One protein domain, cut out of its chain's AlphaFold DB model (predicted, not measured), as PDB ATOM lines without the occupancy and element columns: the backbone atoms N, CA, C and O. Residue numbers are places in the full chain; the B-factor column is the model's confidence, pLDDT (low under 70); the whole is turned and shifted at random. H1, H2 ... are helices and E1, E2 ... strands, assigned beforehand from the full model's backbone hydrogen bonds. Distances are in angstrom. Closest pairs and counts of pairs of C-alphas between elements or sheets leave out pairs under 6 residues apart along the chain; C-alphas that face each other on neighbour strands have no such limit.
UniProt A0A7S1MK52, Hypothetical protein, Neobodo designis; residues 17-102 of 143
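Overview. This is residues 17 to 102 of the 143 residues of the protein "Hypothetical protein" of Neobodo designis (UniProt A0A7S1MK52). The model is a loose rod with two ends of different make: at one end a parallel pair of short strands, E1 and E2, has H1 over one face and H5 touching H1, and at the other end H2 and H3 pack together as a small helical head. H4 sits between the two ends. The printed part has 86 residues with two named strands and five named helices, in the order E1 H1 E2 H2 H3 H4 H5, and is mostly helix. The radius of gyration of the C-alphas is 15.6 A and the spans are 52 by 21 by 19 A.

Along the chain. E1 is residues 17 to 20, beginning at C-alpha 17 (8.619, -22.721, -4.528), and E2 is residues 46 to 50, 13.4 A long. H1 is residues 29 to 39, 15.6 A. H2 is residues 56 to 67, 16.2 A, beginning at C-alpha 56 (10.512, -0.005, -21.179). H3 is residues 74 to 77, H4 residues 80 to 85, and H5 residues 87 to 94, ending at C-alpha 94 (6.349, -10.777, 0.199).

Arrangement. E1 and E2 are parallel at 3 degrees, with N 19 and O 48 2.9 A apart, within hydrogen-bond range. E1, H1 and E2 form a strand-helix-strand unit, two parallel neighbour strands with a helix between, and its crossover is right-handed. H1 touches H5 at a steep tilt of 47 degrees, the same way; their closest C-alphas, Ala 30 and Leu 93, are 6.2 A apart. H4 and H5 are close but not clearly touching, the closest C-alphas being those of Phe 84 and Leu 90, 6.1 A. H2 touches H3, closest at the C-alphas of Gly 62 and Glu 74, 4.9 A. H2 and H4 are only just apart, closest 8.1 A. Every O i to N i+4 pair is within hydrogen-bond range in H1, H2 and H5; H4 has 0 of 2, but 3 of 3 O i to N i+3 pairs, and H3 is too short for an O i to N i+4 pair.

Size, cuts and confidence. The C-alphas farthest apart, those of Gly 43 and Gly 69, are 52.0 A apart. The printed part has no cut and no long link. Residues 53 to 60 and 74 to 82 have pLDDT under 70.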
ATOM      1  N   ALA A  17       9.592 -23.257  -3.582       95.94
ATOM      2  CA  ALA A  17       8.619 -22.721  -4.528       95.94
ATOM      3  C   ALA A  17       9.284 -21.689  -5.451       95.94
ATOM      4  O   ALA A  17       9.867 -20.709  -4.987       95.94
ATOM      5  N   LEU A  18       9.179 -21.888  -6.766       95.69
ATOM      6  CA  LEU A  18       9.663 -20.939  -7.771       95.69
ATOM      7  C   LEU A  18       8.471 -20.285  -8.473       95.69
ATOM      8  O   LEU A  18       7.649 -20.973  -9.074       95.69
ATOM      9  N   CYS A  19       8.390 -18.958  -8.426       93.56
ATOM     10  CA  CYS A  19       7.372 -18.183  -9.131       93.56
ATOM     11  C   CYS A  19       8.044 -17.179 -10.070       93.56
ATOM     12  O   CYS A  19       8.376 -16.057  -9.689       93.56
ATOM     13  N   VAL A  20       8.273 -17.604 -11.311       92.69
ATOM     14  CA  VAL A  20       8.971 -16.797 -12.317       92.69
ATOM     15  C   VAL A  20       7.945 -16.038 -13.148       92.69
ATOM     16  O   VAL A  20       7.204 -16.633 -13.922       92.69
ATOM     17  N   PHE A  21       7.857 -14.728 -12.930       88.62
ATOM     18  CA  PHE A  21       6.905 -13.790 -13.534       88.62
ATOM     19  C   PHE A  21       5.409 -14.071 -13.286       88.62
ATOM     20  O   PHE A  21       4.575 -13.239 -13.626       88.62
ATOM     21  N   GLY A  22       5.041 -15.187 -12.653       88.81
ATOM     22  CA  GLY A  22       3.640 -15.572 -12.457       88.81
ATOM     23  C   GLY A  22       2.864 -14.676 -11.489       88.81
ATOM     24  O   GLY A  22       1.688 -14.412 -11.713       88.81
ATOM     25  N   ILE A  23       3.515 -14.155 -10.442       89.88
ATOM     26  CA  ILE A  23       2.830 -13.469  -9.331       89.88
ATOM     27  C   ILE A  23       2.142 -12.154  -9.717       89.88
ATOM     28  O   ILE A  23       1.381 -11.601  -8.931       89.88
ATOM     29  N   MET A  24       2.414 -11.637 -10.911       86.19
ATOM     30  CA  MET A  24       1.928 -10.328 -11.336       86.19
ATOM     31  C   MET A  24       0.540 -10.382 -11.993       86.19
ATOM     32  O   MET A  24      -0.075  -9.345 -12.208       86.19
ATOM     33  N   PHE A  25       0.055 -11.580 -12.322       84.50
ATOM     34  CA  PHE A  25      -1.183 -11.789 -13.076       84.50
ATOM     35  C   PHE A  25      -2.435 -12.118 -12.249       84.50
ATOM     36  O   PHE A  25      -3.526 -11.800 -12.724       84.50
ATOM     37  N   PRO A  26      -2.353 -12.740 -11.053       88.88
ATOM     38  CA  PRO A  26      -3.534 -12.962 -10.234       88.88
ATOM     39  C   PRO A  26      -4.233 -11.647  -9.884       88.88
ATOM     40  O   PRO A  26      -3.554 -10.670  -9.563       88.88
ATOM     41  N   PRO A  27      -5.576 -11.628  -9.849       86.31
ATOM     42  CA  PRO A  27      -6.323 -10.462  -9.387       86.31
ATOM     43  C   PRO A  27      -6.031 -10.133  -7.911       86.31
ATOM     44  O   PRO A  27      -6.087  -8.968  -7.528       86.31
ATOM     45  N   ASP A  28      -5.677 -11.135  -7.094       90.19
ATOM     46  CA  ASP A  28      -5.166 -10.960  -5.729       90.19
ATOM     47  C   ASP A  28      -3.799 -11.664  -5.572       90.19
ATOM     48  O   ASP A  28      -3.731 -12.850  -5.214       90.19
ATOM     49  N   PRO A  29      -2.679 -10.958  -5.817       91.44
ATOM     50  CA  PRO A  29      -1.347 -11.536  -5.660       91.44
ATOM     51  C   PRO A  29      -1.016 -11.854  -4.194       91.44
ATOM     52  O   PRO A  29      -0.217 -12.749  -3.926       91.44
ATOM     53  N   ALA A  30      -1.645 -11.178  -3.227       92.50
ATOM     54  CA  ALA A  30      -1.443 -11.481  -1.815       92.50
ATOM     55  C   ALA A  30      -2.072 -12.831  -1.440       92.50
ATOM     56  O   ALA A  30      -1.490 -13.572  -0.647       92.50
ATOM     57  N   LYS A  31      -3.231 -13.183  -2.015       95.19
ATOM     58  CA  LYS A  31      -3.825 -14.524  -1.864       95.19
ATOM     59  C   LYS A  31      -2.929 -15.600  -2.459       95.19
ATOM     60  O   LYS A  31      -2.668 -16.593  -1.788       95.19
ATOM     61  N   ALA A  32      -2.402 -15.372  -3.658       95.38
ATOM     62  CA  ALA A  32      -1.475 -16.312  -4.277       95.38
ATOM     63  C   ALA A  32      -0.195 -16.518  -3.442       95.38
ATOM     64  O   ALA A  32       0.263 -17.644  -3.263       95.38
ATOM     65  N   LEU A  33       0.358 -15.449  -2.858       95.19
ATOM     66  CA  LEU A  33       1.492 -15.570  -1.939       95.19
ATOM     67  C   LEU A  33       1.152 -16.330  -0.661       95.19
ATOM     68  O   LEU A  33       1.972 -17.119  -0.200       95.19
ATOM     69  N   ARG A  34      -0.037 -16.123  -0.088       95.94
ATOM     70  CA  ARG A  34      -0.477 -16.889   1.085       95.94
ATOM     71  C   ARG A  34      -0.531 -18.386   0.784       95.94
ATOM     72  O   ARG A  34      -0.077 -19.171   1.609       95.94
ATOM     73  N   GLU A  35      -0.986 -18.773  -0.406       97.38
ATOM     74  CA  GLU A  35      -0.959 -20.175  -0.837       97.38
ATOM     75  C   GLU A  35       0.463 -20.709  -1.020       97.38
ATOM     76  O   GLU A  35       0.766 -21.807  -0.553       97.38
ATOM     77  N   ILE A  36       1.368 -19.921  -1.610       96.31
ATOM     78  CA  ILE A  36       2.794 -20.276  -1.685       96.31
ATOM     79  C   ILE A  36       3.368 -20.486  -0.275       96.31
ATOM     80  O   ILE A  36       4.030 -21.488  -0.025       96.31
ATOM     81  N   GLY A  37       3.082 -19.586   0.667       96.00
ATOM     82  CA  GLY A  37       3.508 -19.728   2.060       96.00
ATOM     83  C   GLY A  37       2.922 -20.963   2.745       96.00
ATOM     84  O   GLY A  37       3.642 -21.661   3.451       96.00
ATOM     85  N   ARG A  38       1.644 -21.279   2.500       96.88
ATOM     86  CA  ARG A  38       0.954 -22.448   3.071       96.88
ATOM     87  C   ARG A  38       1.618 -23.764   2.668       96.88
ATOM     88  O   ARG A  38       1.754 -24.661   3.501       96.88
ATOM     89  N   VAL A  39       1.988 -23.908   1.396       97.31
ATOM     90  CA  VAL A  39       2.561 -25.165   0.889       97.31
ATOM     91  C   VAL A  39       4.022 -25.353   1.296       97.31
ATOM     92  O   VAL A  39       4.493 -26.488   1.335       97.31
ATOM     93  N   LEU A  40       4.737 -24.273   1.632       97.50
ATOM     94  CA  LEU A  40       6.132 -24.339   2.060       97.50
ATOM     95  C   LEU A  40       6.290 -24.995   3.432       97.50
ATOM     96  O   LEU A  40       5.565 -24.686   4.379       97.50
ATOM     97  N   ARG A  41       7.289 -25.875   3.560       97.56
ATOM     98  CA  ARG A  41       7.656 -26.508   4.828       97.56
ATOM     99  C   ARG A  41       8.015 -25.428   5.864       97.56
ATOM    100  O   ARG A  41       8.911 -24.622   5.601       97.56
ATOM    101  N   PRO A  42       7.370 -25.394   7.044       94.50
ATOM    102  CA  PRO A  42       7.638 -24.369   8.047       94.50
ATOM    103  C   PRO A  42       9.111 -24.330   8.473       94.50
ATOM    104  O   PRO A  42       9.737 -25.368   8.675       94.50
ATOM    105  N   GLY A  43       9.671 -23.127   8.610       89.81
ATOM    106  CA  GLY A  43      11.027 -22.890   9.122       89.81
ATOM    107  C   GLY A  43      12.180 -23.171   8.150       89.81
ATOM    108  O   GLY A  43      13.241 -22.578   8.315       89.81
ATOM    109  N   VAL A  44      11.986 -24.022   7.137       91.94
ATOM    110  CA  VAL A  44      13.046 -24.401   6.178       91.94
ATOM    111  C   VAL A  44      12.685 -24.162   4.712       91.94
ATOM    112  O   VAL A  44      13.579 -24.101   3.873       91.94
ATOM    113  N   GLY A  45      11.396 -24.023   4.393       95.69
ATOM    114  CA  GLY A  45      10.927 -23.814   3.030       95.69
ATOM    115  C   GLY A  45      11.320 -22.444   2.475       95.69
ATOM    116  O   GLY A  45      11.311 -21.440   3.190       95.69
ATOM    117  N   VAL A  46      11.637 -22.391   1.179       95.75
ATOM    118  CA  VAL A  46      12.089 -21.171   0.496       95.75
ATOM    119  C   VAL A  46      11.219 -20.872  -0.724       95.75
ATOM    120  O   VAL A  46      11.010 -21.730  -1.578       95.75
ATOM    121  N   ALA A  47      10.766 -19.624  -0.857       95.62
ATOM    122  CA  ALA A  47      10.186 -19.110  -2.097       95.62
ATOM    123  C   ALA A  47      11.191 -18.218  -2.838       95.62
ATOM    124  O   ALA A  47      11.780 -17.316  -2.243       95.62
ATOM    125  N   SER A  48      11.330 -18.416  -4.148       95.19
ATOM    126  CA  SER A  48      11.988 -17.465  -5.047       95.19
ATOM    127  C   SER A  48      10.971 -16.912  -6.032       95.19
ATOM    128  O   SER A  48      10.275 -17.667  -6.716       95.19
ATOM    129  N   ILE A  49      10.871 -15.586  -6.089       92.62
ATOM    130  CA  ILE A  49       9.898 -14.884  -6.921       92.62
ATOM    131  C   ILE A  49      10.642 -13.909  -7.819       92.62
ATOM    132  O   ILE A  49      11.432 -13.097  -7.342       92.62
ATOM    133  N   VAL A  50      10.382 -14.003  -9.120       90.81
ATOM    134  CA  VAL A  50      10.988 -13.145 -10.140       90.81
ATOM    135  C   VAL A  50       9.895 -12.279 -10.748       90.81
ATOM    136  O   VAL A  50       8.854 -12.789 -11.159       90.81
ATOM    137  N   THR A  51      10.128 -10.973 -10.802       87.38
ATOM    138  CA  THR A  51       9.193  -9.980 -11.346       87.38
ATOM    139  C   THR A  51       9.928  -9.011 -12.264       87.38
ATOM    140  O   THR A  51      11.157  -9.040 -12.367       87.38
ATOM    141  N   TRP A  52       9.185  -8.148 -12.956       78.50
ATOM    142  CA  TRP A  52       9.786  -7.062 -13.728       78.50
ATOM    143  C   TRP A  52      10.115  -5.883 -12.816       78.50
ATOM    144  O   TRP A  52       9.215  -5.326 -12.195       78.50
ATOM    145  N   HIS A  53      11.390  -5.483 -12.773       68.75
ATOM    146  CA  HIS A  53      11.803  -4.269 -12.063       68.75
ATOM    147  C   HIS A  53      11.572  -2.999 -12.898       68.75
ATOM    148  O   HIS A  53      11.228  -1.944 -12.376       68.75
ATOM    149  N   TYR A  54      11.709  -3.113 -14.217       61.34
ATOM    150  CA  TYR A  54      11.436  -2.047 -15.169       61.34
ATOM    151  C   TYR A  54      11.267  -2.679 -16.548       61.34
ATOM    152  O   TYR A  54      12.045  -3.547 -16.946       61.34
ATOM    153  N   ASN A  55      10.232  -2.281 -17.271       58.50
ATOM    154  CA  ASN A  55       9.935  -2.786 -18.600       58.50
ATOM    155  C   ASN A  55       9.654  -1.556 -19.468       58.50
ATOM    156  O   ASN A  55       8.547  -1.019 -19.452       58.50
ATOM    157  N   ASN A  56      10.664  -1.109 -20.224       58.06
ATOM    158  CA  ASN A  56      10.512  -0.005 -21.179       58.06
ATOM    159  C   ASN A  56       9.399  -0.297 -22.199       58.06
ATOM    160  O   ASN A  56       8.836   0.628 -22.758       58.06
ATOM    161  N   GLY A  57       9.066  -1.565 -22.449       62.34
ATOM    162  CA  GLY A  57       7.966  -1.966 -23.323       62.34
ATOM    163  C   GLY A  57       6.586  -1.531 -22.823       62.34
ATOM    164  O   GLY A  57       5.774  -1.117 -23.638       62.34
ATOM    165  N   VAL A  58       6.310  -1.561 -21.514       63.72
ATOM    166  CA  VAL A  58       5.025  -1.088 -20.963       63.72
ATOM    167  C   VAL A  58       4.927   0.430 -21.064       63.72
ATOM    168  O   VAL A  58       3.868   0.928 -21.427       63.72
ATOM    169  N   GLN A  59       6.030   1.147 -20.827       66.69
ATOM    170  CA  GLN A  59       6.096   2.594 -21.070       66.69
ATOM    171  C   GLN A  59       5.878   2.908 -22.552       66.69
ATOM    172  O   GLN A  59       4.954   3.626 -22.886       66.69
ATOM    173  N   ILE A  60       6.616   2.259 -23.459       69.88
ATOM    174  CA  ILE A  60       6.459   2.439 -24.911       69.88
ATOM    175  C   ILE A  60       5.015   2.177 -25.372       69.88
ATOM    176  O   ILE A  60       4.500   2.905 -26.215       69.88
ATOM    177  N   ILE A  61       4.350   1.142 -24.849       72.00
ATOM    178  CA  ILE A  61       2.944   0.865 -25.180       72.00
ATOM    179  C   ILE A  61       2.024   1.956 -24.618       72.00
ATOM    180  O   ILE A  61       1.116   2.384 -25.327       72.00
ATOM    181  N   GLY A  62       2.267   2.422 -23.390       73.62
ATOM    182  CA  GLY A  62       1.564   3.555 -22.784       73.62
ATOM    183  C   GLY A  62       1.676   4.816 -23.641       73.62
ATOM    184  O   GLY A  62       0.649   5.356 -24.055       73.62
ATOM    185  N   ASP A  63       2.900   5.200 -24.012       73.81
ATOM    186  CA  ASP A  63       3.194   6.335 -24.892       73.81
ATOM    187  C   ASP A  63       2.439   6.215 -26.224       73.81
ATOM    188  O   ASP A  63       1.847   7.180 -26.705       73.81
ATOM    189  N   ILE A  64       2.425   5.017 -26.828       78.56
ATOM    190  CA  ILE A  64       1.699   4.750 -28.076       78.56
ATOM    191  C   ILE A  64       0.190   4.920 -27.871       78.56
ATOM    192  O   ILE A  64      -0.470   5.531 -28.709       78.56
ATOM    193  N   CYS A  65      -0.378   4.398 -26.783       75.56
ATOM    194  CA  CYS A  65      -1.807   4.528 -26.500       75.56
ATOM    195  C   CYS A  65      -2.224   5.993 -26.306       75.56
ATOM    196  O   CYS A  65      -3.252   6.393 -26.858       75.56
ATOM    197  N   VAL A  66      -1.414   6.792 -25.602       80.75
ATOM    198  CA  VAL A  66      -1.621   8.243 -25.456       80.75
ATOM    199  C   VAL A  66      -1.511   8.937 -26.813       80.75
ATOM    200  O   VAL A  66      -2.418   9.662 -27.215       80.75
ATOM    201  N   ALA A  67      -0.450   8.662 -27.577       80.31
ATOM    202  CA  ALA A  67      -0.243   9.260 -28.896       80.31
ATOM    203  C   ALA A  67      -1.360   8.915 -29.900       80.31
ATOM    204  O   ALA A  67      -1.662   9.706 -30.793       80.31
ATOM    205  N   LEU A  68      -1.991   7.745 -29.758       84.88
ATOM    206  CA  LEU A  68      -3.136   7.310 -30.563       84.88
ATOM    207  C   LEU A  68      -4.492   7.808 -30.028       84.88
ATOM    208  O   LEU A  68      -5.525   7.447 -30.601       84.88
ATOM    209  N   GLY A  69      -4.511   8.589 -28.941       85.00
ATOM    210  CA  GLY A  69      -5.731   9.092 -28.304       85.00
ATOM    211  C   GLY A  69      -6.639   7.978 -27.776       85.00
ATOM    212  O   GLY A  69      -7.860   8.106 -27.821       85.00
ATOM    213  N   LYS A  70      -6.064   6.837 -27.372       79.06
ATOM    214  CA  LYS A  70      -6.809   5.697 -26.810       79.06
ATOM    215  C   LYS A  70      -7.033   5.813 -25.307       79.06
ATOM    216  O   LYS A  70      -7.973   5.202 -24.812       79.06
ATOM    217  N   VAL A  71      -6.186   6.583 -24.634       78.44
ATOM    218  CA  VAL A  71      -6.269   6.976 -23.221       78.44
ATOM    219  C   VAL A  71      -5.800   8.423 -23.098       78.44
ATOM    220  O   VAL A  71      -5.062   8.887 -23.973       78.44
ATOM    221  N   GLU A  72      -6.215   9.137 -22.051       77.50
ATOM    222  CA  GLU A  72      -5.791  10.534 -21.860       77.50
ATOM    223  C   GLU A  72      -4.375  10.619 -21.269       77.50
ATOM    224  O   GLU A  72      -3.625  11.550 -21.566       77.50
ATOM    225  N   SER A  73      -3.983   9.614 -20.481       74.06
ATOM    226  CA  SER A  73      -2.686   9.542 -19.809       74.06
ATOM    227  C   SER A  73      -2.119   8.120 -19.740       74.06
ATOM    228  O   SER A  73      -2.849   7.127 -19.744       74.06
ATOM    229  N   GLU A  74      -0.793   8.001 -19.626       65.06
ATOM    230  CA  GLU A  74      -0.130   6.711 -19.373       65.06
ATOM    231  C   GLU A  74      -0.602   6.061 -18.064       65.06
ATOM    232  O   GLU A  74      -0.614   4.834 -17.967       65.06
ATOM    233  N   ASP A  75      -1.015   6.862 -17.077       66.69
ATOM    234  CA  ASP A  75      -1.485   6.381 -15.778       66.69
ATOM    235  C   ASP A  75      -2.792   5.576 -15.880       66.69
ATOM    236  O   ASP A  75      -2.972   4.618 -15.128       66.69
ATOM    237  N   GLU A  76      -3.655   5.863 -16.861       64.69
ATOM    238  CA  GLU A  76      -4.841   5.041 -17.169       64.69
ATOM    239  C   GLU A  76      -4.475   3.673 -17.755       64.69
ATOM    240  O   GLU A  76      -5.198   2.692 -17.581       64.69
ATOM    241  N   CYS A  77      -3.333   3.601 -18.440       55.88
ATOM    242  CA  CYS A  77      -2.780   2.371 -18.993       55.88
ATOM    243  C   CYS A  77      -1.814   1.674 -18.039       55.88
ATOM    244  O   CYS A  77      -1.366   0.573 -18.365       55.88
ATOM    245  N   ARG A  78      -1.453   2.292 -16.903       59.59
ATOM    246  CA  ARG A  78      -0.403   1.808 -16.007       59.59
ATOM    247  C   ARG A  78      -0.855   0.484 -15.396       59.59
ATOM    248  O   ARG A  78      -1.652   0.475 -14.456       59.59
ATOM    249  N   PRO A  79      -0.362  -0.667 -15.884       61.78
ATOM    250  CA  PRO A  79      -0.864  -1.935 -15.404       61.78
ATOM    251  C   PRO A  79      -0.394  -2.113 -13.962       61.78
ATOM    252  O   PRO A  79       0.725  -1.720 -13.620       61.78
ATOM    253  N   ALA A  80      -1.182  -2.803 -13.135       63.47
ATOM    254  CA  ALA A  80      -0.749  -3.231 -11.799       63.47
ATOM    255  C   ALA A  80       0.617  -3.963 -11.830       63.47
ATOM    256  O   ALA A  80       1.361  -3.931 -10.852       63.47
ATOM    257  N   LEU A  81       0.982  -4.539 -12.986       63.59
ATOM    258  CA  LEU A  81       2.296  -5.109 -13.301       63.59
ATOM    259  C   LEU A  81       3.470  -4.147 -13.036       63.59
ATOM    260  O   LEU A  81       4.535  -4.607 -12.636       63.59
ATOM    261  N   LEU A  82       3.301  -2.830 -13.216       64.25
ATOM    262  CA  LEU A  82       4.362  -1.843 -12.974       64.25
ATOM    263  C   LEU A  82       4.643  -1.608 -11.485       64.25
ATOM    264  O   LEU A  82       5.735  -1.162 -11.140       64.25
ATOM    265  N   ASN A  83       3.714  -1.958 -10.589       74.00
ATOM    266  CA  ASN A  83       3.964  -1.891  -9.145       74.00
ATOM    267  C   ASN A  83       5.013  -2.916  -8.698       74.00
ATOM    268  O   ASN A  83       5.676  -2.713  -7.688       74.00
ATOM    269  N   PHE A  84       5.223  -3.989  -9.465       78.62
ATOM    270  CA  PHE A  84       6.238  -4.996  -9.157       78.62
ATOM    271  C   PHE A  84       7.676  -4.529  -9.417       78.62
ATOM    272  O   PHE A  84       8.607  -5.271  -9.101       78.62
ATOM    273  N   GLY A  85       7.858  -3.309  -9.937       77.06
ATOM    274  CA  GLY A  85       9.146  -2.620  -9.949       77.06
ATOM    275  C   GLY A  85       9.466  -1.845  -8.674       77.06
ATOM    276  O   GLY A  85      10.629  -1.538  -8.422       77.06
ATOM    277  N   ASP A  86       8.468  -1.572  -7.833       81.38
ATOM    278  CA  ASP A  86       8.649  -0.862  -6.570       81.38
ATOM    279  C   ASP A  86       9.085  -1.837  -5.463       81.38
ATOM    280  O   ASP A  86       8.358  -2.753  -5.067       81.38
ATOM    281  N   GLU A  87      10.289  -1.630  -4.927       85.31
ATOM    282  CA  GLU A  87      10.836  -2.467  -3.859       85.31
ATOM    283  C   GLU A  87       9.983  -2.429  -2.580       85.31
ATOM    284  O   GLU A  87       9.789  -3.460  -1.935       85.31
ATOM    285  N   ALA A  88       9.436  -1.271  -2.199       87.31
ATOM    286  CA  ALA A  88       8.596  -1.143  -1.012       87.31
ATOM    287  C   ALA A  88       7.276  -1.904  -1.186       87.31
ATOM    288  O   ALA A  88       6.818  -2.580  -0.253       87.31
ATOM    289  N   PHE A  89       6.699  -1.853  -2.391       86.25
ATOM    290  CA  PHE A  89       5.554  -2.680  -2.756       86.25
ATOM    291  C   PHE A  89       5.893  -4.172  -2.648       86.25
ATOM    292  O   PHE A  89       5.192  -4.900  -1.938       86.25
ATOM    293  N   LEU A  90       6.996  -4.619  -3.262       89.06
ATOM    294  CA  LEU A  90       7.434  -6.017  -3.216       89.06
ATOM    295  C   LEU A  90       7.681  -6.497  -1.785       89.06
ATOM    296  O   LEU A  90       7.205  -7.565  -1.408       89.06
ATOM    297  N   ARG A  91       8.360  -5.704  -0.946       90.69
ATOM    298  CA  ARG A  91       8.575  -6.035   0.472       90.69
ATOM    299  C   ARG A  91       7.258  -6.203   1.209       90.69
ATOM    300  O   ARG A  91       7.132  -7.124   2.010       90.69
ATOM    301  N   ARG A  92       6.285  -5.315   0.980       91.44
ATOM    302  CA  ARG A  92       4.960  -5.418   1.608       91.44
ATOM    303  C   ARG A  92       4.229  -6.674   1.176       91.44
ATOM    304  O   ARG A  92       3.659  -7.347   2.025       91.44
ATOM    305  N   LEU A  93       4.293  -6.985  -0.108       89.75
ATOM    306  CA  LEU A  93       3.639  -8.143  -0.683       89.75
ATOM    307  C   LEU A  93       4.280  -9.453  -0.176       89.75
ATOM    308  O   LEU A  93       3.586 -10.313   0.357       89.75
ATOM    309  N   LEU A  94       5.609  -9.575  -0.220       92.12
ATOM    310  CA  LEU A  94       6.349 -10.777   0.199       92.12
ATOM    311  C   LEU A  94       6.227 -11.098   1.697       92.12
ATOM    312  O   LEU A  94       6.370 -12.260   2.082       92.12
ATOM    313  N   ARG A  95       5.876 -10.114   2.537       91.94
ATOM    314  CA  ARG A  95       5.574 -10.344   3.962       91.94
ATOM    315  C   ARG A  95       4.391 -11.278   4.208       91.94
ATOM    316  O   ARG A  95       4.274 -11.800   5.310       91.94
ATOM    317  N   HIS A  96       3.549 -11.527   3.205       89.88
ATOM    318  CA  HIS A  96       2.513 -12.557   3.291       89.88
ATOM    319  C   HIS A  96       3.069 -13.989   3.308       89.88
ATOM    320  O   HIS A  96       2.347 -14.898   3.704       89.88
ATOM    321  N   VAL A  97       4.326 -14.187   2.893       89.19
ATOM    322  CA  VAL A  97       5.026 -15.479   2.951       89.19
ATOM    323  C   VAL A  97       5.948 -15.536   4.163       89.19
ATOM    324  O   VAL A  97       5.923 -16.502   4.919       89.19
ATOM    325  N   SER A  98       6.791 -14.515   4.343       89.50
ATOM    326  CA  SER A  98       7.800 -14.487   5.404       89.50
ATOM    327  C   SER A  98       8.241 -13.060   5.719       89.50
ATOM    328  O   SER A  98       8.272 -12.199   4.843       89.50
ATOM    329  N   SER A  99       8.636 -12.807   6.966       87.81
ATOM    330  CA  SER A  99       9.310 -11.563   7.358       87.81
ATOM    331  C   SER A  99      10.777 -11.514   6.906       87.81
ATOM    332  O   SER A  99      11.325 -10.424   6.732       87.81
ATOM    333  N   ALA A 100      11.404 -12.668   6.659       90.50
ATOM    334  CA  ALA A 100      12.780 -12.781   6.180       90.50
ATOM    335  C   ALA A 100      12.842 -12.635   4.648       90.50
ATOM    336  O   ALA A 100      12.940 -13.616   3.914       90.50
ATOM    337  N   VAL A 101      12.761 -11.394   4.158       91.12
ATOM    338  CA  VAL A 101      12.737 -11.076   2.719       91.12
ATOM    339  C   VAL A 101      14.072 -10.504   2.246       91.12
ATOM    340  O   VAL A 101      14.521  -9.460   2.727       91.12
ATOM    341  N   SER A 102      14.654 -11.136   1.225       91.31
ATOM    342  CA  SER A 102      15.790 -10.612   0.462       91.31
ATOM    343  C   SER A 102      15.340 -10.230  -0.946       91.31
ATOM    344  O   SER A 102      14.630 -10.992  -1.598       91.31
TER     345      SER A 102